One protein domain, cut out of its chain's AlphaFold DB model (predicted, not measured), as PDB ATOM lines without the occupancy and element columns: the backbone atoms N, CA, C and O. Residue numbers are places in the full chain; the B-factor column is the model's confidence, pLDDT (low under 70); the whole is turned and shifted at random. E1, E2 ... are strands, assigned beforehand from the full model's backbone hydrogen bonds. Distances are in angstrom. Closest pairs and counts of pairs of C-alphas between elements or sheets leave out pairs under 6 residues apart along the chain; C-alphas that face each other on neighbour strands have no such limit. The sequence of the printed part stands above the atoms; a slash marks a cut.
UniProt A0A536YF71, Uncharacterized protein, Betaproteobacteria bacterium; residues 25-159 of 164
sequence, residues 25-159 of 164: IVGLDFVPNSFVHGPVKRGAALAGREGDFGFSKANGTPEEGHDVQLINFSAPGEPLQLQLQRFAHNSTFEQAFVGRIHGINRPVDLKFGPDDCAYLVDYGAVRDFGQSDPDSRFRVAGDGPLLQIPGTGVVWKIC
ATOM      1  N   ILE A  25     -17.787  42.460   2.570       92.62
ATOM      2  CA  ILE A  25     -16.597  41.878   3.202       92.62
ATOM      3  C   ILE A  25     -16.815  41.926   4.713       92.62
ATOM      4  O   ILE A  25     -16.928  43.006   5.291       92.62
ATOM      5  N   VAL A  26     -16.855  40.758   5.347       91.50
ATOM      6  CA  VAL A  26     -17.199  40.609   6.774       91.50
ATOM      7  C   VAL A  26     -15.994  40.275   7.647       91.50
ATOM      8  O   VAL A  26     -15.943  40.651   8.814       91.50
ATOM      9  N   GLY A  27     -14.964  39.663   7.066       91.06
ATOM     10  CA  GLY A  27     -13.696  39.411   7.736       91.06
ATOM     11  C   GLY A  27     -12.564  39.332   6.734       91.06
ATOM     12  O   GLY A  27     -12.722  38.746   5.668       91.06
ATOM     13  N   LEU A  28     -11.428  39.931   7.073       95.06
ATOM     14  CA  LEU A  28     -10.228  39.953   6.245       95.06
ATOM     15  C   LEU A  28      -9.004  39.634   7.096       95.06
ATOM     16  O   LEU A  28      -8.931  40.042   8.261       95.06
ATOM     17  N   ASP A  29      -8.037  38.949   6.493       97.81
ATOM     18  CA  ASP A  29      -6.699  38.806   7.053       97.81
ATOM     19  C   ASP A  29      -5.627  38.702   5.960       97.81
ATOM     20  O   ASP A  29      -5.890  38.255   4.837       97.81
ATOM     21  N   PHE A  30      -4.409  39.129   6.288       96.94
ATOM     22  CA  PHE A  30      -3.281  39.091   5.365       96.94
ATOM     23  C   PHE A  30      -2.649  37.704   5.328       96.94
ATOM     24  O   PHE A  30      -2.389  37.070   6.347       96.94
ATOM     25  N   VAL A  31      -2.358  37.254   4.113       96.62
ATOM     26  CA  VAL A  31      -1.783  35.944   3.836       96.62
ATOM     27  C   VAL A  31      -0.346  35.871   4.376       96.62
ATOM     28  O   VAL A  31       0.502  36.673   3.961       96.62
ATOM     29  N   PRO A  32      -0.009  34.888   5.235       96.00
ATOM     30  CA  PRO A  32       1.365  34.667   5.660       96.00
ATOM     31  C   PRO A  32       2.207  34.120   4.500       96.00
ATOM     32  O   PRO A  32       1.722  33.395   3.632       96.00
ATOM     33  N   ASN A  33       3.511  34.413   4.498       94.31
ATOM     34  CA  ASN A  33       4.419  33.990   3.418       94.31
ATOM     35  C   ASN A  33       4.396  32.470   3.157       94.31
ATOM     36  O   ASN A  33       4.611  32.040   2.028       94.31
ATOM     37  N   SER A  34       4.141  31.666   4.189       93.06
ATOM     38  CA  SER A  34       4.002  30.202   4.151       93.06
ATOM     39  C   SER A  34       2.826  29.711   3.293       93.06
ATOM     40  O   SER A  34       2.881  28.604   2.748       93.06
ATOM     41  N   PHE A  35       1.790  30.537   3.136       94.69
ATOM     42  CA  PHE A  35       0.572  30.241   2.380       94.69
ATOM     43  C   PHE A  35       0.617  30.786   0.937       94.69
ATOM     44  O   PHE A  35      -0.271  30.506   0.134       94.69
ATOM     45  N   VAL A  36       1.666  31.536   0.574       94.50
ATOM     46  CA  VAL A  36       1.863  32.081  -0.779       94.50
ATOM     47  C   VAL A  36       2.149  30.943  -1.760       94.50
ATOM     48  O   VAL A  36       3.225  30.343  -1.744       94.50
ATOM     49  N   HIS A  37       1.182  30.652  -2.628       91.69
ATOM     50  CA  HIS A  37       1.290  29.654  -3.687       91.69
ATOM     51  C   HIS A  37       0.230  29.889  -4.777       91.69
ATOM     52  O   HIS A  37      -0.838  30.443  -4.510       91.69
ATOM     53  N   GLY A  38       0.498  29.425  -6.002       92.62
ATOM     54  CA  GLY A  38      -0.447  29.511  -7.118       92.62
ATOM     55  C   GLY A  38      -0.917  30.954  -7.374       92.62
ATOM     56  O   GLY A  38      -0.071  31.812  -7.634       92.62
ATOM     57  N   PRO A  39      -2.233  31.250  -7.313       94.44
ATOM     58  CA  PRO A  39      -2.753  32.601  -7.543       94.44
ATOM     59  C   PRO A  39      -2.486  33.574  -6.382       94.44
ATOM     60  O   PRO A  39      -2.629  34.784  -6.559       94.44
ATOM     61  N   VAL A  40      -2.117  33.078  -5.197       95.38
ATOM     62  CA  VAL A  40      -1.934  33.893  -3.992       95.38
ATOM     63  C   VAL A  40      -0.560  34.556  -4.019       95.38
ATOM     64  O   VAL A  40       0.461  33.866  -3.992       95.38
ATOM     65  N   LYS A  41      -0.513  35.892  -4.064       94.88
ATOM     66  CA  LYS A  41       0.743  36.658  -4.072       94.88
ATOM     67  C   LYS A  41       1.193  37.018  -2.656       94.88
ATOM     68  O   LYS A  41       0.420  37.027  -1.702       94.88
ATOM     69  N   ARG A  42       2.477  37.354  -2.510       93.88
ATOM     70  CA  ARG A  42       3.012  37.888  -1.249       93.88
ATOM     71  C   ARG A  42       2.297  39.193  -0.890       93.88
ATOM     72  O   ARG A  42       2.200  40.079  -1.731       93.88
ATOM     73  N   GLY A  43       1.854  39.306   0.362       93.50
ATOM     74  CA  GLY A  43       1.104  40.469   0.843       93.50
ATOM     75  C   GLY A  43      -0.361  40.492   0.406       93.50
ATOM     76  O   GLY A  43      -1.034  41.485   0.655       93.50
ATOM     77  N   ALA A  44      -0.858  39.424  -0.230       96.69
ATOM     78  CA  ALA A  44      -2.278  39.263  -0.505       96.69
ATOM     79  C   ALA A  44      -3.101  39.196   0.788       96.69
ATOM     80  O   ALA A  44      -2.570  38.936   1.868       96.69
ATOM     81  N   ALA A  45      -4.407  39.382   0.658       97.44
ATOM     82  CA  ALA A  45      -5.371  39.147   1.720       97.44
ATOM     83  C   ALA A  45      -6.415  38.121   1.273       97.44
ATOM     84  O   ALA A  45      -6.725  38.017   0.083       97.44
ATOM     85  N   LEU A  46      -6.954  37.375   2.233       98.00
ATOM     86  CA  LEU A  46      -8.188  36.620   2.047       98.00
ATOM     87  C   LEU A  46      -9.308  37.325   2.802       98.00
ATOM     88  O   LEU A  46      -9.101  37.797   3.920       98.00
ATOM     89  N   ALA A  47     -10.485  37.379   2.191       97.19
ATOM     90  CA  ALA A  47     -11.666  37.997   2.762       97.19
ATOM     91  C   ALA A  47     -12.860  37.045   2.683       97.19
ATOM     92  O   ALA A  47     -13.184  36.555   1.605       97.19
ATOM     93  N   GLY A  48     -13.518  36.784   3.811       96.56
ATOM     94  CA  GLY A  48     -14.848  36.184   3.806       96.56
ATOM     95  C   GLY A  48     -15.851  37.202   3.276       96.56
ATOM     96  O   GLY A  48     -15.807  38.373   3.673       96.56
ATOM     97  N   ARG A  49     -16.733  36.763   2.380       94.06
ATOM     98  CA  ARG A  49     -17.820  37.587   1.862       94.06
ATOM     99  C   ARG A  49     -19.157  37.014   2.279       94.06
ATOM    100  O   ARG A  49     -19.323  35.799   2.265       94.06
ATOM    101  N   GLU A  50     -20.067  37.904   2.642       90.69
ATOM    102  CA  GLU A  50     -21.447  37.595   2.985       90.69
ATOM    103  C   GLU A  50     -22.384  38.252   1.971       90.69
ATOM    104  O   GLU A  50     -22.275  39.449   1.708       90.69
ATOM    105  N   GLY A  51     -23.263  37.452   1.377       87.88
ATOM    106  CA  GLY A  51     -24.286  37.872   0.434       87.88
ATOM    107  C   GLY A  51     -25.556  38.313   1.145       87.88
ATOM    108  O   GLY A  51     -25.636  38.359   2.377       87.88
ATOM    109  N   ASP A  52     -26.571  38.622   0.352       83.75
ATOM    110  CA  ASP A  52     -27.813  39.181   0.860       83.75
ATOM    111  C   ASP A  52     -28.510  38.275   1.901       83.75
ATOM    112  O   ASP A  52     -28.419  37.044   1.909       83.75
ATOM    113  N   PHE A  53     -29.246  38.904   2.815       78.38
ATOM    114  CA  PHE A  53     -30.025  38.246   3.873       78.38
ATOM    115  C   PHE A  53     -31.470  37.935   3.453       78.38
ATOM    116  O   PHE A  53     -32.353  37.793   4.298       78.38
ATOM    117  N   GLY A  54     -31.725  37.871   2.148       80.50
ATOM    118  CA  GLY A  54     -33.067  37.838   1.586       80.50
ATOM    119  C   GLY A  54     -33.833  39.135   1.812       80.50
ATOM    120  O   GLY A  54     -35.050  39.085   1.974       80.50
ATOM    121  N   PHE A  55     -33.138  40.278   1.858       81.75
ATOM    122  CA  PHE A  55     -33.752  41.604   1.742       81.75
ATOM    123  C   PHE A  55     -33.945  42.000   0.273       81.75
ATOM    124  O   PHE A  55     -34.842  42.785  -0.054       81.75
ATOM    125  N   SER A  56     -33.109  41.462  -0.610       85.25
ATOM    126  CA  SER A  56     -33.128  41.669  -2.049       85.25
ATOM    127  C   SER A  56     -32.968  40.329  -2.778       85.25
ATOM    128  O   SER A  56     -33.072  39.249  -2.195       85.25
ATOM    129  N   LYS A  57     -32.831  40.395  -4.103       85.31
ATOM    130  CA  LYS A  57     -32.496  39.221  -4.903       85.31
ATOM    131  C   LYS A  57     -30.995  38.989  -4.802       85.31
ATOM    132  O   LYS A  57     -30.239  39.956  -4.882       85.31
ATOM    133  N   ALA A  58     -30.579  37.726  -4.746       81.50
ATOM    134  CA  ALA A  58     -29.171  37.388  -4.843       81.50
ATOM    135  C   ALA A  58     -28.505  38.009  -6.083       81.50
ATOM    136  O   ALA A  58     -29.117  38.145  -7.156       81.50
ATOM    137  N   ASN A  59     -27.248  38.417  -5.912       83.75
ATOM    138  CA  ASN A  59     -26.520  39.203  -6.896       83.75
ATOM    139  C   ASN A  59     -25.365  38.418  -7.535       83.75
ATOM    140  O   ASN A  59     -24.759  37.549  -6.916       83.75
ATOM    141  N   GLY A  60     -25.031  38.784  -8.774       83.44
ATOM    142  CA  GLY A  60     -23.993  38.137  -9.576       83.44
ATOM    143  C   GLY A  60     -24.490  36.958 -10.422       83.44
ATOM    144  O   GLY A  60     -25.554  36.392 -10.187       83.44
ATOM    145  N   THR A  61     -23.705  36.608 -11.446       83.44
ATOM    146  CA  THR A  61     -23.912  35.403 -12.265       83.44
ATOM    147  C   THR A  61     -22.549  34.769 -12.564       83.44
ATOM    148  O   THR A  61     -21.846  35.254 -13.457       83.44
ATOM    149  N   PRO A  62     -22.160  33.679 -11.879       86.44
ATOM    150  CA  PRO A  62     -22.882  33.004 -10.789       86.44
ATOM    151  C   PRO A  62     -22.994  33.853  -9.506       86.44
ATOM    152  O   PRO A  62     -22.292  34.854  -9.387       86.44
ATOM    153  N   GLU A  63     -23.851  33.439  -8.568       87.38
ATOM    154  CA  GLU A  63     -24.121  34.148  -7.306       87.38
ATOM    155  C   GLU A  63     -22.844  34.454  -6.493       87.38
ATOM    156  O   GLU A  63     -21.821  33.764  -6.598       87.38
ATOM    157  N   GLU A  64     -22.880  35.561  -5.748       89.25
ATOM    158  CA  GLU A  64     -21.765  36.174  -5.023       89.25
ATOM    159  C   GLU A  64     -22.090  36.312  -3.523       89.25
ATOM    160  O   GLU A  64     -23.240  36.518  -3.150       89.25
ATOM    161  N   GLY A  65     -21.071  36.266  -2.654       90.19
ATOM    162  CA  GLY A  65     -21.243  36.513  -1.213       90.19
ATOM    163  C   GLY A  65     -21.390  35.268  -0.333       90.19
ATOM    164  O   GLY A  65     -21.666  35.369   0.853       90.19
ATOM    165  N   HIS A  66     -21.152  34.077  -0.865       91.81
ATOM    166  CA  HIS A  66     -21.128  32.838  -0.076       91.81
ATOM    167  C   HIS A  66     -19.778  32.133  -0.251       91.81
ATOM    168  O   HIS A  66     -19.690  30.940  -0.553       91.81
ATOM    169  N   ASP A  67     -18.700  32.916  -0.147       94.44
ATOM    170  CA  ASP A  67     -17.352  32.512  -0.528       94.44
ATOM    171  C   ASP A  67     -16.230  33.276   0.201       94.44
ATOM    172  O   ASP A  67     -16.439  34.191   0.998       94.44
ATOM    173  N   VAL A  68     -14.996  32.858  -0.080       96.94
ATOM    174  CA  VAL A  68     -13.761  33.562   0.262       96.94
ATOM    175  C   VAL A  68     -13.204  34.193  -1.003       96.94
ATOM    176  O   VAL A  68     -13.000  33.507  -2.007       96.94
ATOM    177  N   GLN A  69     -12.889  35.478  -0.934       96.94
ATOM    178  CA  GLN A  69     -12.217  36.237  -1.974       96.94
ATOM    179  C   GLN A  69     -10.717  36.348  -1.675       96.94
ATOM    180  O   GLN A  69     -10.301  36.588  -0.544       96.94
ATOM    181  N   LEU A  70      -9.897  36.189  -2.707       97.69
ATOM    182  CA  LEU A  70      -8.486  36.540  -2.734       97.69
ATOM    183  C   LEU A  70      -8.330  37.963  -3.266       97.69
ATOM    184  O   LEU A  70      -8.810  38.289  -4.353       97.69
ATOM    185  N   ILE A  71      -7.591  38.774  -2.516       97.62
ATOM    186  CA  ILE A  71      -7.255  40.154  -2.847       97.62
ATOM    187  C   ILE A  71      -5.741  40.233  -3.022       97.62
ATOM    188  O   ILE A  71      -4.979  40.191  -2.056       97.62
ATOM    189  N   ASN A  72      -5.295  40.343  -4.269       97.19
ATOM    190  CA  ASN A  72      -3.897  40.590  -4.599       97.19
ATOM    191  C   ASN A  72      -3.673  42.090  -4.830       97.19
ATOM    192  O   ASN A  72      -4.429  42.725  -5.563       97.19
ATOM    193  N   PHE A  73      -2.602  42.639  -4.263       95.00
ATOM    194  CA  PHE A  73      -2.213  44.043  -4.423       95.00
ATOM    195  C   PHE A  73      -1.121  44.189  -5.496       95.00
ATOM    196  O   PHE A  73      -0.370  43.240  -5.752       95.00
ATOM    197  N   SER A  74      -1.028  45.363  -6.126       92.50
ATOM    198  CA  SER A  74       0.090  45.709  -7.017       92.50
ATOM    199  C   SER A  74       1.437  45.734  -6.283       92.50
ATOM    200  O   SER A  74       1.502  45.769  -5.050       92.50
ATOM    201  N   ALA A  75       2.533  45.653  -7.041       88.50
ATOM    202  CA  ALA A  75       3.862  45.551  -6.456       88.50
ATOM    203  C   ALA A  75       4.334  46.896  -5.866       88.50
ATOM    204  O   ALA A  75       3.908  47.966  -6.308       88.50
ATOM    205  N   PRO A  76       5.265  46.881  -4.893       86.00
ATOM    206  CA  PRO A  76       5.881  48.107  -4.399       86.00
ATOM    207  C   PRO A  76       6.488  48.939  -5.538       86.00
ATOM    208  O   PRO A  76       7.296  48.436  -6.316       86.00
ATOM    209  N   GLY A  77       6.124  50.220  -5.610       87.25
ATOM    210  CA  GLY A  77       6.578  51.141  -6.659       87.25
ATOM    211  C   GLY A  77       5.642  51.249  -7.867       87.25
ATOM    212  O   GLY A  77       5.827  52.147  -8.686       87.25
ATOM    213  N   GLU A  78       4.616  50.402  -7.960       89.25
ATOM    214  CA  GLU A  78       3.542  50.524  -8.948       89.25
ATOM    215  C   GLU A  78       2.373  51.356  -8.391       89.25
ATOM    216  O   GLU A  78       2.202  51.454  -7.170       89.25
ATOM    217  N   PRO A  79       1.526  51.951  -9.252       88.12
ATOM    218  CA  PRO A  79       0.251  52.506  -8.810       88.12
ATOM    219  C   PRO A  79      -0.572  51.456  -8.049       88.12
ATOM    220  O   PRO A  79      -0.629  50.296  -8.465       88.12
ATOM    221  N   LEU A  80      -1.216  51.850  -6.945       87.94
ATOM    222  CA  LEU A  80      -2.041  50.940  -6.145       87.94
ATOM    223  C   LEU A  80      -3.205  50.399  -6.984       87.94
ATOM    224  O   LEU A  80      -4.041  51.166  -7.457       87.94
ATOM    225  N   GLN A  81      -3.252  49.080  -7.151       90.62
ATOM    226  CA  GLN A  81      -4.317  48.362  -7.846       90.62
ATOM    227  C   GLN A  81      -4.643  47.075  -7.091       90.62
ATOM    228  O   GLN A  81      -3.772  46.496  -6.434       90.62
ATOM    229  N   LEU A  82      -5.894  46.633  -7.202       94.62
ATOM    230  CA  LEU A  82      -6.375  45.381  -6.630       94.62
ATOM    231  C   LEU A  82      -6.734  44.408  -7.749       94.62
ATOM    232  O   LEU A  82      -7.360  44.783  -8.739       94.62
ATOM    233  N   GLN A  83      -6.379  43.144  -7.560       95.19
ATOM    234  CA  GLN A  83      -6.890  42.032  -8.344       95.19
ATOM    235  C   GLN A  83      -7.708  41.137  -7.418       95.19
ATOM    236  O   GLN A  83      -7.161  40.501  -6.515       95.19
ATOM    237  N   LEU A  84      -9.015  41.114  -7.660       95.06
ATOM    238  CA  LEU A  84      -9.984  40.345  -6.894       95.06
ATOM    239  C   LEU A  84     -10.265  39.022  -7.600       95.06
ATOM    240  O   LEU A  84     -10.463  38.989  -8.815       95.06
ATOM    241  N   GLN A  85     -10.281  37.931  -6.844       94.69
ATOM    242  CA  GLN A  85     -10.590  36.607  -7.366       94.69
ATOM    243  C   GLN A  85     -11.386  35.815  -6.335       94.69
ATOM    244  O   GLN A  85     -11.047  35.804  -5.158       94.69
ATOM    245  N   ARG A  86     -12.398  35.074  -6.773       93.75
ATOM    246  CA  ARG A  86     -13.032  34.053  -5.938       93.75
ATOM    247  C   ARG A  86     -12.042  32.920  -5.634       93.75
ATOM    248  O   ARG A  86     -11.483  32.322  -6.553       93.75
ATOM    249  N   PHE A  87     -11.811  32.646  -4.355       95.62
ATOM    250  CA  PHE A  87     -10.755  31.749  -3.880       95.62
ATOM    251  C   PHE A  87     -11.286  30.410  -3.369       95.62
ATOM    252  O   PHE A  87     -10.857  29.364  -3.849       95.62
ATOM    253  N   ALA A  88     -12.226  30.430  -2.424       94.62
ATOM    254  CA  ALA A  88     -12.855  29.223  -1.890       94.62
ATOM    255  C   ALA A  88     -14.367  29.409  -1.884       94.62
ATOM    256  O   ALA A  88     -14.865  30.370  -1.312       94.62
ATOM    257  N   HIS A  89     -15.090  28.516  -2.549       93.56
ATOM    258  CA  HIS A  89     -16.523  28.653  -2.778       93.56
ATOM    259  C   HIS A  89     -17.172  27.286  -2.978       93.56
ATOM    260  O   HIS A  89     -16.497  26.286  -3.236       93.56
ATOM    261  N   ASN A  90     -18.498  27.264  -2.920       90.81
ATOM    262  CA  ASN A  90     -19.283  26.080  -3.234       90.81
ATOM    263  C   ASN A  90     -19.282  25.766  -4.732       90.81
ATOM    264  O   ASN A  90     -19.203  26.663  -5.572       90.81
ATOM    265  N   SER A  91     -19.445  24.489  -5.080       89.31
ATOM    266  CA  SER A  91     -19.505  24.028  -6.476       89.31
ATOM    267  C   SER A  91     -20.746  24.509  -7.230       89.31
ATOM    268  O   SER A  91     -20.706  24.646  -8.449       89.31
ATOM    269  N   THR A  92     -21.838  24.772  -6.512       87.44
ATOM    270  CA  THR A  92     -23.075  25.347  -7.057       87.44
ATOM    271  C   THR A  92     -23.012  26.865  -7.178       87.44
ATOM    272  O   THR A  92     -23.894  27.439  -7.801       87.44
ATOM    273  N   PHE A  93     -21.990  27.498  -6.585       84.38
ATOM    274  CA  PHE A  93     -21.901  28.945  -6.358       84.38
ATOM    275  C   PHE A  93     -23.049  29.537  -5.530       84.38
ATOM    276  O   PHE A  93     -23.164  30.747  -5.426       84.38
ATOM    277  N   GLU A  94     -23.839  28.662  -4.921       86.19
ATOM    278  CA  GLU A  94     -25.029  28.968  -4.142       86.19
ATOM    279  C   GLU A  94     -24.759  28.707  -2.658       86.19
ATOM    280  O   GLU A  94     -23.831  27.951  -2.329       86.19
ATOM    281  N   GLN A  95     -25.597  29.229  -1.760       88.62
ATOM    282  CA  GLN A  95     -25.617  28.803  -0.360       88.62
ATOM    283  C   GLN A  95     -25.724  27.274  -0.272       88.62
ATOM    284  O   GLN A  95     -26.569  26.635  -0.909       88.62
ATOM    285  N   ALA A  96     -24.857  26.652   0.528       90.69
ATOM    286  CA  ALA A  96     -24.745  25.198   0.556       90.69
ATOM    287  C   ALA A  96     -26.060  24.500   0.937       90.69
ATOM    288  O   ALA A  96     -26.384  23.449   0.378       90.69
ATOM    289  N   PHE A  97     -26.851  25.085   1.842       89.00
ATOM    290  CA  PHE A  97     -28.129  24.497   2.245       89.00
ATOM    291  C   PHE A  97     -29.190  24.546   1.133       89.00
ATOM    292  O   PHE A  97     -29.967  23.596   1.008       89.00
ATOM    293  N   VAL A  98     -29.205  25.611   0.322       89.19
ATOM    294  CA  VAL A  98     -30.078  25.747  -0.856       89.19
ATOM    295  C   VAL A  98     -29.665  24.708  -1.896       89.19
ATOM    296  O   VAL A  98     -30.476  23.885  -2.319       89.19
ATOM    297  N   GLY A  99     -28.361  24.631  -2.187       87.44
ATOM    298  CA  GLY A  99     -27.774  23.633  -3.086       87.44
ATOM    299  C   GLY A  99     -27.818  22.188  -2.571       87.44
ATOM    300  O   GLY A  99     -27.454  21.272  -3.309       87.44
ATOM    301  N   ARG A 100     -28.259  21.957  -1.325       89.31
ATOM    302  CA  ARG A 100     -28.270  20.651  -0.635       89.31
ATOM    303  C   ARG A 100     -26.907  19.951  -0.652       89.31
ATOM    304  O   ARG A 100     -26.819  18.731  -0.792       89.31
ATOM    305  N   ILE A 101     -25.853  20.738  -0.492       90.62
ATOM    306  CA  ILE A 101     -24.464  20.292  -0.398       90.62
ATOM    307  C   ILE A 101     -23.885  20.656   0.972       90.62
ATOM    308  O   ILE A 101     -24.461  21.428   1.736       90.62
ATOM    309  N   HIS A 102     -22.718  20.101   1.287       88.38
ATOM    310  CA  HIS A 102     -21.909  20.571   2.407       88.38
ATOM    311  C   HIS A 102     -20.976  21.671   1.909       88.38
ATOM    312  O   HIS A 102     -20.218  21.445   0.967       88.38
ATOM    313  N   GLY A 103     -21.026  22.847   2.528       91.69
ATOM    314  CA  GLY A 103     -20.250  23.984   2.059       91.69
ATOM    315  C   GLY A 103     -20.578  25.280   2.787       91.69
ATOM    316  O   GLY A 103     -21.311  25.280   3.778       91.69
ATOM    317  N   ILE A 104     -20.024  26.366   2.262       93.25
ATOM    318  CA  ILE A 104     -20.106  27.710   2.822       93.25
ATOM    319  C   ILE A 104     -21.546  28.232   2.717       93.25
ATOM    320  O   ILE A 104     -22.210  28.053   1.698       93.25
ATOM    321  N   ASN A 105     -22.056  28.864   3.764       91.75
ATOM    322  CA  ASN A 105     -23.331  29.572   3.731       91.75
ATOM    323  C   ASN A 105     -23.099  31.037   4.047       91.75
ATOM    324  O   ASN A 105     -23.262  31.873   3.171       91.75
ATOM    325  N   ARG A 106     -22.696  31.365   5.273       90.56
ATOM    326  CA  ARG A 106     -22.618  32.754   5.724       90.56
ATOM    327  C   ARG A 106     -21.339  32.997   6.511       90.56
ATOM    328  O   ARG A 106     -21.330  32.920   7.745       90.56
ATOM    329  N   PRO A 107     -20.233  33.253   5.790       94.00
ATOM    330  CA  PRO A 107     -19.018  33.790   6.379       94.00
ATOM    331  C   PRO A 107     -19.334  34.985   7.276       94.00
ATOM    332  O   PRO A 107     -20.174  35.800   6.925       94.00
ATOM    333  N   VAL A 108     -18.645  35.101   8.407       93.12
ATOM    334  CA  VAL A 108     -18.716  36.283   9.291       93.12
ATOM    335  C   VAL A 108     -17.343  36.767   9.733       93.12
ATOM    336  O   VAL A 108     -17.189  37.930  10.083       93.12
ATOM    337  N   ASP A 109     -16.329  35.899   9.705       95.38
ATOM    338  CA  ASP A 109     -14.939  36.292   9.922       95.38
ATOM    339  C   ASP A 109     -13.975  35.334   9.206       95.38
ATOM    340  O   ASP A 109     -14.303  34.173   8.946       95.38
ATOM    341  N   LEU A 110     -12.768  35.816   8.911       97.50
ATOM    342  CA  LEU A 110     -11.658  35.030   8.380       97.50
ATOM    343  C   LEU A 110     -10.345  35.467   9.034       97.50
ATOM    344  O   LEU A 110     -10.021  36.658   9.024       97.50
ATOM    345  N   LYS A 111      -9.578  34.507   9.567       97.62
ATOM    346  CA  LYS A 111      -8.259  34.742  10.185       97.62
ATOM    347  C   LYS A 111      -7.261  33.632   9.886       97.62
ATOM    348  O   LYS A 111      -7.637  32.465   9.824       97.62
ATOM    349  N   PHE A 112      -5.983  33.972   9.751       97.50
ATOM    350  CA  PHE A 112      -4.906  32.987   9.711       97.50
ATOM    351  C   PHE A 112      -4.504  32.568  11.127       97.50
ATOM    352  O   PHE A 112      -4.274  33.393  12.010       97.50
ATOM    353  N   GLY A 113      -4.428  31.256  11.345       96.31
ATOM    354  CA  GLY A 113      -3.959  30.667  12.593       96.31
ATOM    355  C   GLY A 113      -2.430  30.555  12.660       96.31
ATOM    356  O   GLY A 113      -1.736  30.718  11.654       96.31
ATOM    357  N   PRO A 114      -1.878  30.210  13.837       95.75
ATOM    358  CA  PRO A 114      -0.436  30.002  14.023       95.75
ATOM    359  C   PRO A 114       0.117  28.781  13.267       95.75
ATOM    360  O   PRO A 114       1.326  28.578  13.223       95.75
ATOM    361  N   ASP A 115      -0.755  27.951  12.700       94.81
ATOM    362  CA  ASP A 115      -0.431  26.782  11.885       94.81
ATOM    363  C   ASP A 115      -0.446  27.073  10.376       94.81
ATOM    364  O   ASP A 115      -0.508  26.145   9.572       94.81
ATOM    365  N   ASP A 116      -0.379  28.353   9.999       93.25
ATOM    366  CA  ASP A 116      -0.369  28.846   8.618       93.25
ATOM    367  C   ASP A 116      -1.650  28.544   7.814       93.25
ATOM    368  O   ASP A 116      -1.661  28.736   6.600       93.25
ATOM    369  N   CYS A 117      -2.735  28.087   8.444       96.62
ATOM    370  CA  CYS A 117      -4.016  27.861   7.770       96.62
ATOM    371  C   CYS A 117      -4.973  29.038   7.978       96.62
ATOM    372  O   CYS A 117      -4.976  29.665   9.037       96.62
ATOM    373  N   ALA A 118      -5.825  29.305   6.990       97.06
ATOM    374  CA  ALA A 118      -6.942  30.228   7.147       97.06
ATOM    375  C   ALA A 118      -8.124  29.520   7.823       97.06
ATOM    376  O   ALA A 118      -8.448  28.377   7.500       97.06
ATOM    377  N   TYR A 119      -8.781  30.217   8.738       97.88
ATOM    378  CA  TYR A 119      -9.988  29.792   9.424       97.88
ATOM    379  C   TYR A 119     -11.117  30.739   9.052       97.88
ATOM    380  O   TYR A 119     -11.039  31.930   9.345       97.88
ATOM    381  N   LEU A 120     -12.145  30.208   8.400       97.69
ATOM    382  CA  LEU A 120     -13.363  30.937   8.064       97.69
ATOM    383  C   LEU A 120     -14.441  30.550   9.072       97.69
ATOM    384  O   LEU A 120     -14.818  29.378   9.154       97.69
ATOM    385  N   VAL A 121     -14.931  31.524   9.830       96.69
ATOM    386  CA  VAL A 121     -16.099  31.343  10.691       96.69
ATOM    387  C   VAL A 121     -17.332  31.541   9.826       96.69
ATOM    388  O   VAL A 121     -17.543  32.620   9.280       96.69
ATOM    389  N   ASP A 122     -18.127  30.487   9.703       94.25
ATOM    390  CA  ASP A 122     -19.393  30.475   8.989       94.25
ATOM    391  C   ASP A 122     -20.502  30.246  10.010       94.25
ATOM    392  O   ASP A 122     -20.553  29.199  10.670       94.25
ATOM    393  N   TYR A 123     -21.373  31.238  10.189       88.81
ATOM    394  CA  TYR A 123     -22.417  31.118  11.203       88.81
ATOM    395  C   TYR A 123     -23.492  30.095  10.803       88.81
ATOM    396  O   TYR A 123     -24.251  29.643  11.659       88.81
ATOM    397  N   GLY A 124     -23.504  29.634   9.552       89.31
ATOM    398  CA  GLY A 124     -24.341  28.544   9.079       89.31
ATOM    399  C   GLY A 124     -25.534  29.008   8.251       89.31
ATOM    400  O   GLY A 124     -25.617  30.138   7.777       89.31
ATOM    401  N   ALA A 125     -26.460  28.081   8.034       89.19
ATOM    402  CA  ALA A 125     -27.605  28.293   7.166       89.19
ATOM    403  C   ALA A 125     -28.684  29.136   7.853       89.19
ATOM    404  O   ALA A 125     -29.007  28.921   9.026       89.19
ATOM    405  N   VAL A 126     -29.295  30.038   7.086       87.44
ATOM    406  CA  VAL A 126     -30.454  30.831   7.501       87.44
ATOM    407  C   VAL A 126     -31.523  30.784   6.439       87.44
ATOM    408  O   VAL A 126     -31.227  30.750   5.249       87.44
ATOM    409  N   ARG A 127     -32.774  30.776   6.896       88.19
ATOM    410  CA  ARG A 127     -33.927  30.951   6.029       88.19
ATOM    411  C   ARG A 127     -34.383  32.392   6.027       88.19
ATOM    412  O   ARG A 127     -34.476  32.987   7.093       88.19
ATOM    413  N   ASP A 128     -34.724  32.892   4.848       87.00
ATOM    414  CA  ASP A 128     -35.238  34.244   4.644       87.00
ATOM    415  C   ASP A 128     -36.652  34.225   4.035       87.00
ATOM    416  O   ASP A 128     -37.382  33.234   4.139       87.00
ATOM    417  N   PHE A 129     -37.096  35.337   3.452       88.00
ATOM    418  CA  PHE A 129     -38.422  35.475   2.843       88.00
ATOM    419  C   PHE A 129     -38.588  34.736   1.499       88.00
ATOM    420  O   PHE A 129     -39.691  34.723   0.944       88.00
ATOM    421  N   GLY A 130     -37.537  34.091   0.994       87.75
ATOM    422  CA  GLY A 130     -37.452  33.504  -0.341       87.75
ATOM    423  C   GLY A 130     -37.123  34.531  -1.424       87.75
ATOM    424  O   GLY A 130     -37.482  34.323  -2.583       87.75
ATOM    425  N   GLN A 131     -36.556  35.679  -1.035       88.38
ATOM    426  CA  GLN A 131     -36.216  36.768  -1.959       88.38
ATOM    427  C   GLN A 131     -34.832  36.570  -2.573       88.38
ATOM    428  O   GLN A 131     -34.678  36.836  -3.767       88.38
ATOM    429  N   SER A 132     -33.879  36.056  -1.786       84.62
ATOM    430  CA  SER A 132     -32.550  35.669  -2.267       84.62
ATOM    431  C   SER A 132     -32.671  34.485  -3.236       84.62
ATOM    432  O   SER A 132     -32.336  34.624  -4.410       84.62
ATOM    433  N   ASP A 133     -33.296  33.396  -2.772       87.00
ATOM    434  CA  ASP A 133     -33.649  32.190  -3.520       87.00
ATOM    435  C   ASP A 133     -34.982  31.593  -2.997       87.00
ATOM    436  O   ASP A 133     -35.201  31.525  -1.787       87.00
ATOM    437  N   PRO A 134     -35.914  31.114  -3.845       89.50
ATOM    438  CA  PRO A 134     -37.179  30.534  -3.379       89.50
ATOM    439  C   PRO A 134     -37.050  29.367  -2.378       89.50
ATOM    440  O   PRO A 134     -37.929  29.198  -1.526       89.50
ATOM    441  N   ASP A 135     -35.981  28.570  -2.451       89.62
ATOM    442  CA  ASP A 135     -35.707  27.440  -1.553       89.62
ATOM    443  C   ASP A 135     -35.105  27.874  -0.201       89.62
ATOM    444  O   ASP A 135     -35.143  27.095   0.774       89.62
ATOM    445  N   SER A 136     -34.628  29.122  -0.093       88.25
ATOM    446  CA  SER A 136     -34.198  29.727   1.174       88.25
ATOM    447  C   SER A 136     -35.381  30.084   2.080       88.25
ATOM    448  O   SER A 136     -35.219  30.207   3.294       88.25
ATOM    449  N   ARG A 137     -36.596  30.172   1.523       89.75
ATOM    450  CA  ARG A 137     -37.802  30.618   2.228       89.75
ATOM    451  C   ARG A 137     -38.079  29.827   3.512       89.75
ATOM    452  O   ARG A 137     -38.051  28.588   3.503       89.75
ATOM    453  N   PHE A 138     -38.419  30.524   4.598       87.25
ATOM    454  CA  PHE A 138     -38.960  29.907   5.818       87.25
ATOM    455  C   PHE A 138     -40.254  29.131   5.529       87.25
ATOM    456  O   PHE A 138     -41.108  29.561   4.748       87.25
ATOM    457  N   ARG A 139     -40.408  27.952   6.131       84.69
ATOM    458  CA  ARG A 139     -41.502  27.017   5.826       84.69
ATOM    459  C   ARG A 139     -42.621  27.059   6.859       84.69
ATOM    460  O   ARG A 139     -43.764  26.740   6.535       84.69
ATOM    461  N   VAL A 140     -42.307  27.432   8.093       84.25
ATOM    462  CA  VAL A 140     -43.207  27.475   9.247       84.25
ATOM    463  C   VAL A 140     -42.896  28.702  10.113       84.25
ATOM    464  O   VAL A 140     -41.899  29.384   9.940       84.25
ATOM    465  N   ALA A 141     -43.735  29.025  11.098       75.94
ATOM    466  CA  ALA A 141     -43.432  30.153  11.992       75.94
ATOM    467  C   ALA A 141     -42.128  29.942  12.799       75.94
ATOM    468  O   ALA A 141     -41.467  30.902  13.182       75.94
ATOM    469  N   GLY A 142     -41.766  28.678  13.048       74.00
ATOM    470  CA  GLY A 142     -40.589  28.286  13.818       74.00
ATOM    471  C   GLY A 142     -39.255  28.333  13.071       74.00
ATOM    472  O   GLY A 142     -38.255  28.027  13.701       74.00
ATOM    473  N   ASP A 143     -39.215  28.681  11.779       74.50
ATOM    474  CA  ASP A 143     -37.981  28.866  10.992       74.50
ATOM    475  C   ASP A 143     -37.927  30.235  10.293       74.50
ATOM    476  O   ASP A 143     -37.317  30.358   9.237       74.50
ATOM    477  N   GLY A 144     -38.572  31.248  10.893       70.44
ATOM    478  CA  GLY A 144     -38.718  32.607  10.367       70.44
ATOM    479  C   GLY A 144     -37.412  33.325   9.971       70.44
ATOM    480  O   GLY A 144     -36.316  32.819  10.184       70.44
ATOM    481  N   PRO A 145     -37.525  34.556   9.447       65.81
ATOM    482  CA  PRO A 145     -36.708  35.101   8.353       65.81
ATOM    483  C   PRO A 145     -35.218  35.339   8.627       65.81
ATOM    484  O   PRO A 145     -34.523  35.776   7.721       65.81
ATOM    485  N   LEU A 146     -34.732  35.093   9.844       70.38
ATOM    486  CA  LEU A 146     -33.308  35.146  10.188       70.38
ATOM    487  C   LEU A 146     -32.922  34.072  11.219       70.38
ATOM    488  O   LEU A 146     -31.951  34.224  11.962       70.38
ATOM    489  N   LEU A 147     -33.698  32.989  11.319       72.56
ATOM    490  CA  LEU A 147     -33.379  31.919  12.250       72.56
ATOM    491  C   LEU A 147     -32.230  31.077  11.691       72.56
ATOM    492  O   LEU A 147     -32.359  30.424  10.654       72.56
ATOM    493  N   GLN A 148     -31.121  31.064  12.427       79.19
ATOM    494  CA  GLN A 148     -30.037  30.114  12.219       79.19
ATOM    495  C   GLN A 148     -30.579  28.694  12.351       79.19
ATOM    496  O   GLN A 148     -31.149  28.337  13.384       79.19
ATOM    497  N   ILE A 149     -30.376  27.871  11.323       83.81
ATOM    498  CA  ILE A 149     -30.681  26.445  11.396       83.81
ATOM    499  C   ILE A 149     -29.693  25.830  12.399       83.81
ATOM    500  O   ILE A 149     -28.482  25.831  12.134       83.81
ATOM    501  N   PRO A 150     -30.154  25.318  13.557       85.19
ATOM    502  CA  PRO A 150     -29.248  24.850  14.598       85.19
ATOM    503  C   PRO A 150     -28.324  23.735  14.099       85.19
ATOM    504  O   PRO A 150     -28.745  22.847  13.361       85.19
ATOM    505  N   GLY A 151     -27.058  23.775  14.524       87.19
ATOM    506  CA  GLY A 151     -26.058  22.764  14.164       87.19
ATOM    507  C   GLY A 151     -25.480  22.890  12.750       87.19
ATOM    508  O   GLY A 151     -24.746  22.001  12.332       87.19
ATOM    509  N   THR A 152     -25.787  23.968  12.021       89.50
ATOM    510  CA  THR A 152     -25.236  24.206  10.670       89.50
ATOM    511  C   THR A 152     -24.025  25.137  10.634       89.50
ATOM    512  O   THR A 152     -23.375  25.222   9.597       89.50
ATOM    513  N   GLY A 153     -23.710  25.823  11.737       92.44
ATOM    514  CA  GLY A 153     -22.516  26.666  11.835       92.44
ATOM    515  C   GLY A 153     -21.234  25.835  11.843       92.44
ATOM    516  O   GLY A 153     -21.167  24.790  12.496       92.44
ATOM    517  N   VAL A 154     -20.216  26.300  11.119       94.25
ATOM    518  CA  VAL A 154     -18.954  25.579  10.898       94.25
ATOM    519  C   VAL A 154     -17.783  26.558  10.950       94.25
ATOM    520  O   VAL A 154     -17.863  27.681  10.466       94.25
ATOM    521  N   VAL A 155     -16.654  26.118  11.510       96.81
ATOM    522  CA  VAL A 155     -15.366  26.786  11.292       96.81
ATOM    523  C   VAL A 155     -14.600  25.984  10.250       96.81
ATOM    524  O   VAL A 155     -14.170  24.858  10.513       96.81
ATOM    525  N   TRP A 156     -14.443  26.549   9.057       96.25
ATOM    526  CA  TRP A 156     -13.694  25.918   7.978       96.25
ATOM    527  C   TRP A 156     -12.206  26.160   8.174       96.25
ATOM    528  O   TRP A 156     -11.790  27.293   8.394       96.25
ATOM    529  N   LYS A 157     -11.402  25.108   8.035       96.56
ATOM    530  CA  LYS A 157      -9.942  25.198   8.022       96.56
ATOM    531  C   LYS A 157      -9.437  25.013   6.594       96.56
ATOM    532  O   LYS A 157      -9.570  23.935   6.022       96.56
ATOM    533  N   ILE A 158      -8.844  26.060   6.034       95.31
ATOM    534  CA  ILE A 158      -8.308  26.103   4.675       95.31
ATOM    535  C   ILE A 158      -6.785  26.122   4.778       95.31
ATOM    536  O   ILE A 158      -6.186  27.105   5.210       95.31
ATOM    537  N   CYS A 159      -6.152  25.021   4.388       93.88
ATOM    538  CA  CYS A 159      -4.704  24.855   4.459       93.88
ATOM    539  C   CYS A 159      -4.102  24.687   3.069       93.88
ATOM    540  O   CYS A 159      -4.698  24.062   2.190       93.88
TER     541      CYS A 159
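Overview. This is residues 25 to 159 of the 164 residues of an uncharacterized protein of Betaproteobacteria bacterium (UniProt A0A536YF71). Little here is regular structure: a sandwich of sheets E1 E2 E3 E4 and E5 E6 E7, with long loops beyond its ends. Seven named strands, in chain order, hold 44 of the 135 printed residues: all strand, antiparallel. It is compact, radius of gyration of the C-alphas 16.1 A, spanning 56 by 31 by 21 A.

Arrangement. E1, residues 25 to 30, E2, 45 to 50, E3, 66 to 73, and E4, 82 to 89, make a meander, each antiparallel to the last; N 47 and O 69 are 2.9 A apart. E5, 107 to 112, E6, 118 to 122, and E7, 154 to 158, make another, N 119 and O 111 at 2.7 A. The closest C-alphas of E1 and E5, Gly 27 and Asp 109, are 4.0 A apart.

Along the chain. E3 spans 22.4 A; C-alpha 25 is at (-16.597, 41.878, 3.202), C-alpha 158 at (-8.308, 26.103, 4.675).

Size, cuts and confidence. The printed part has no cut; the link E6 to E7 is long; residue 145 has pLDDT under 70.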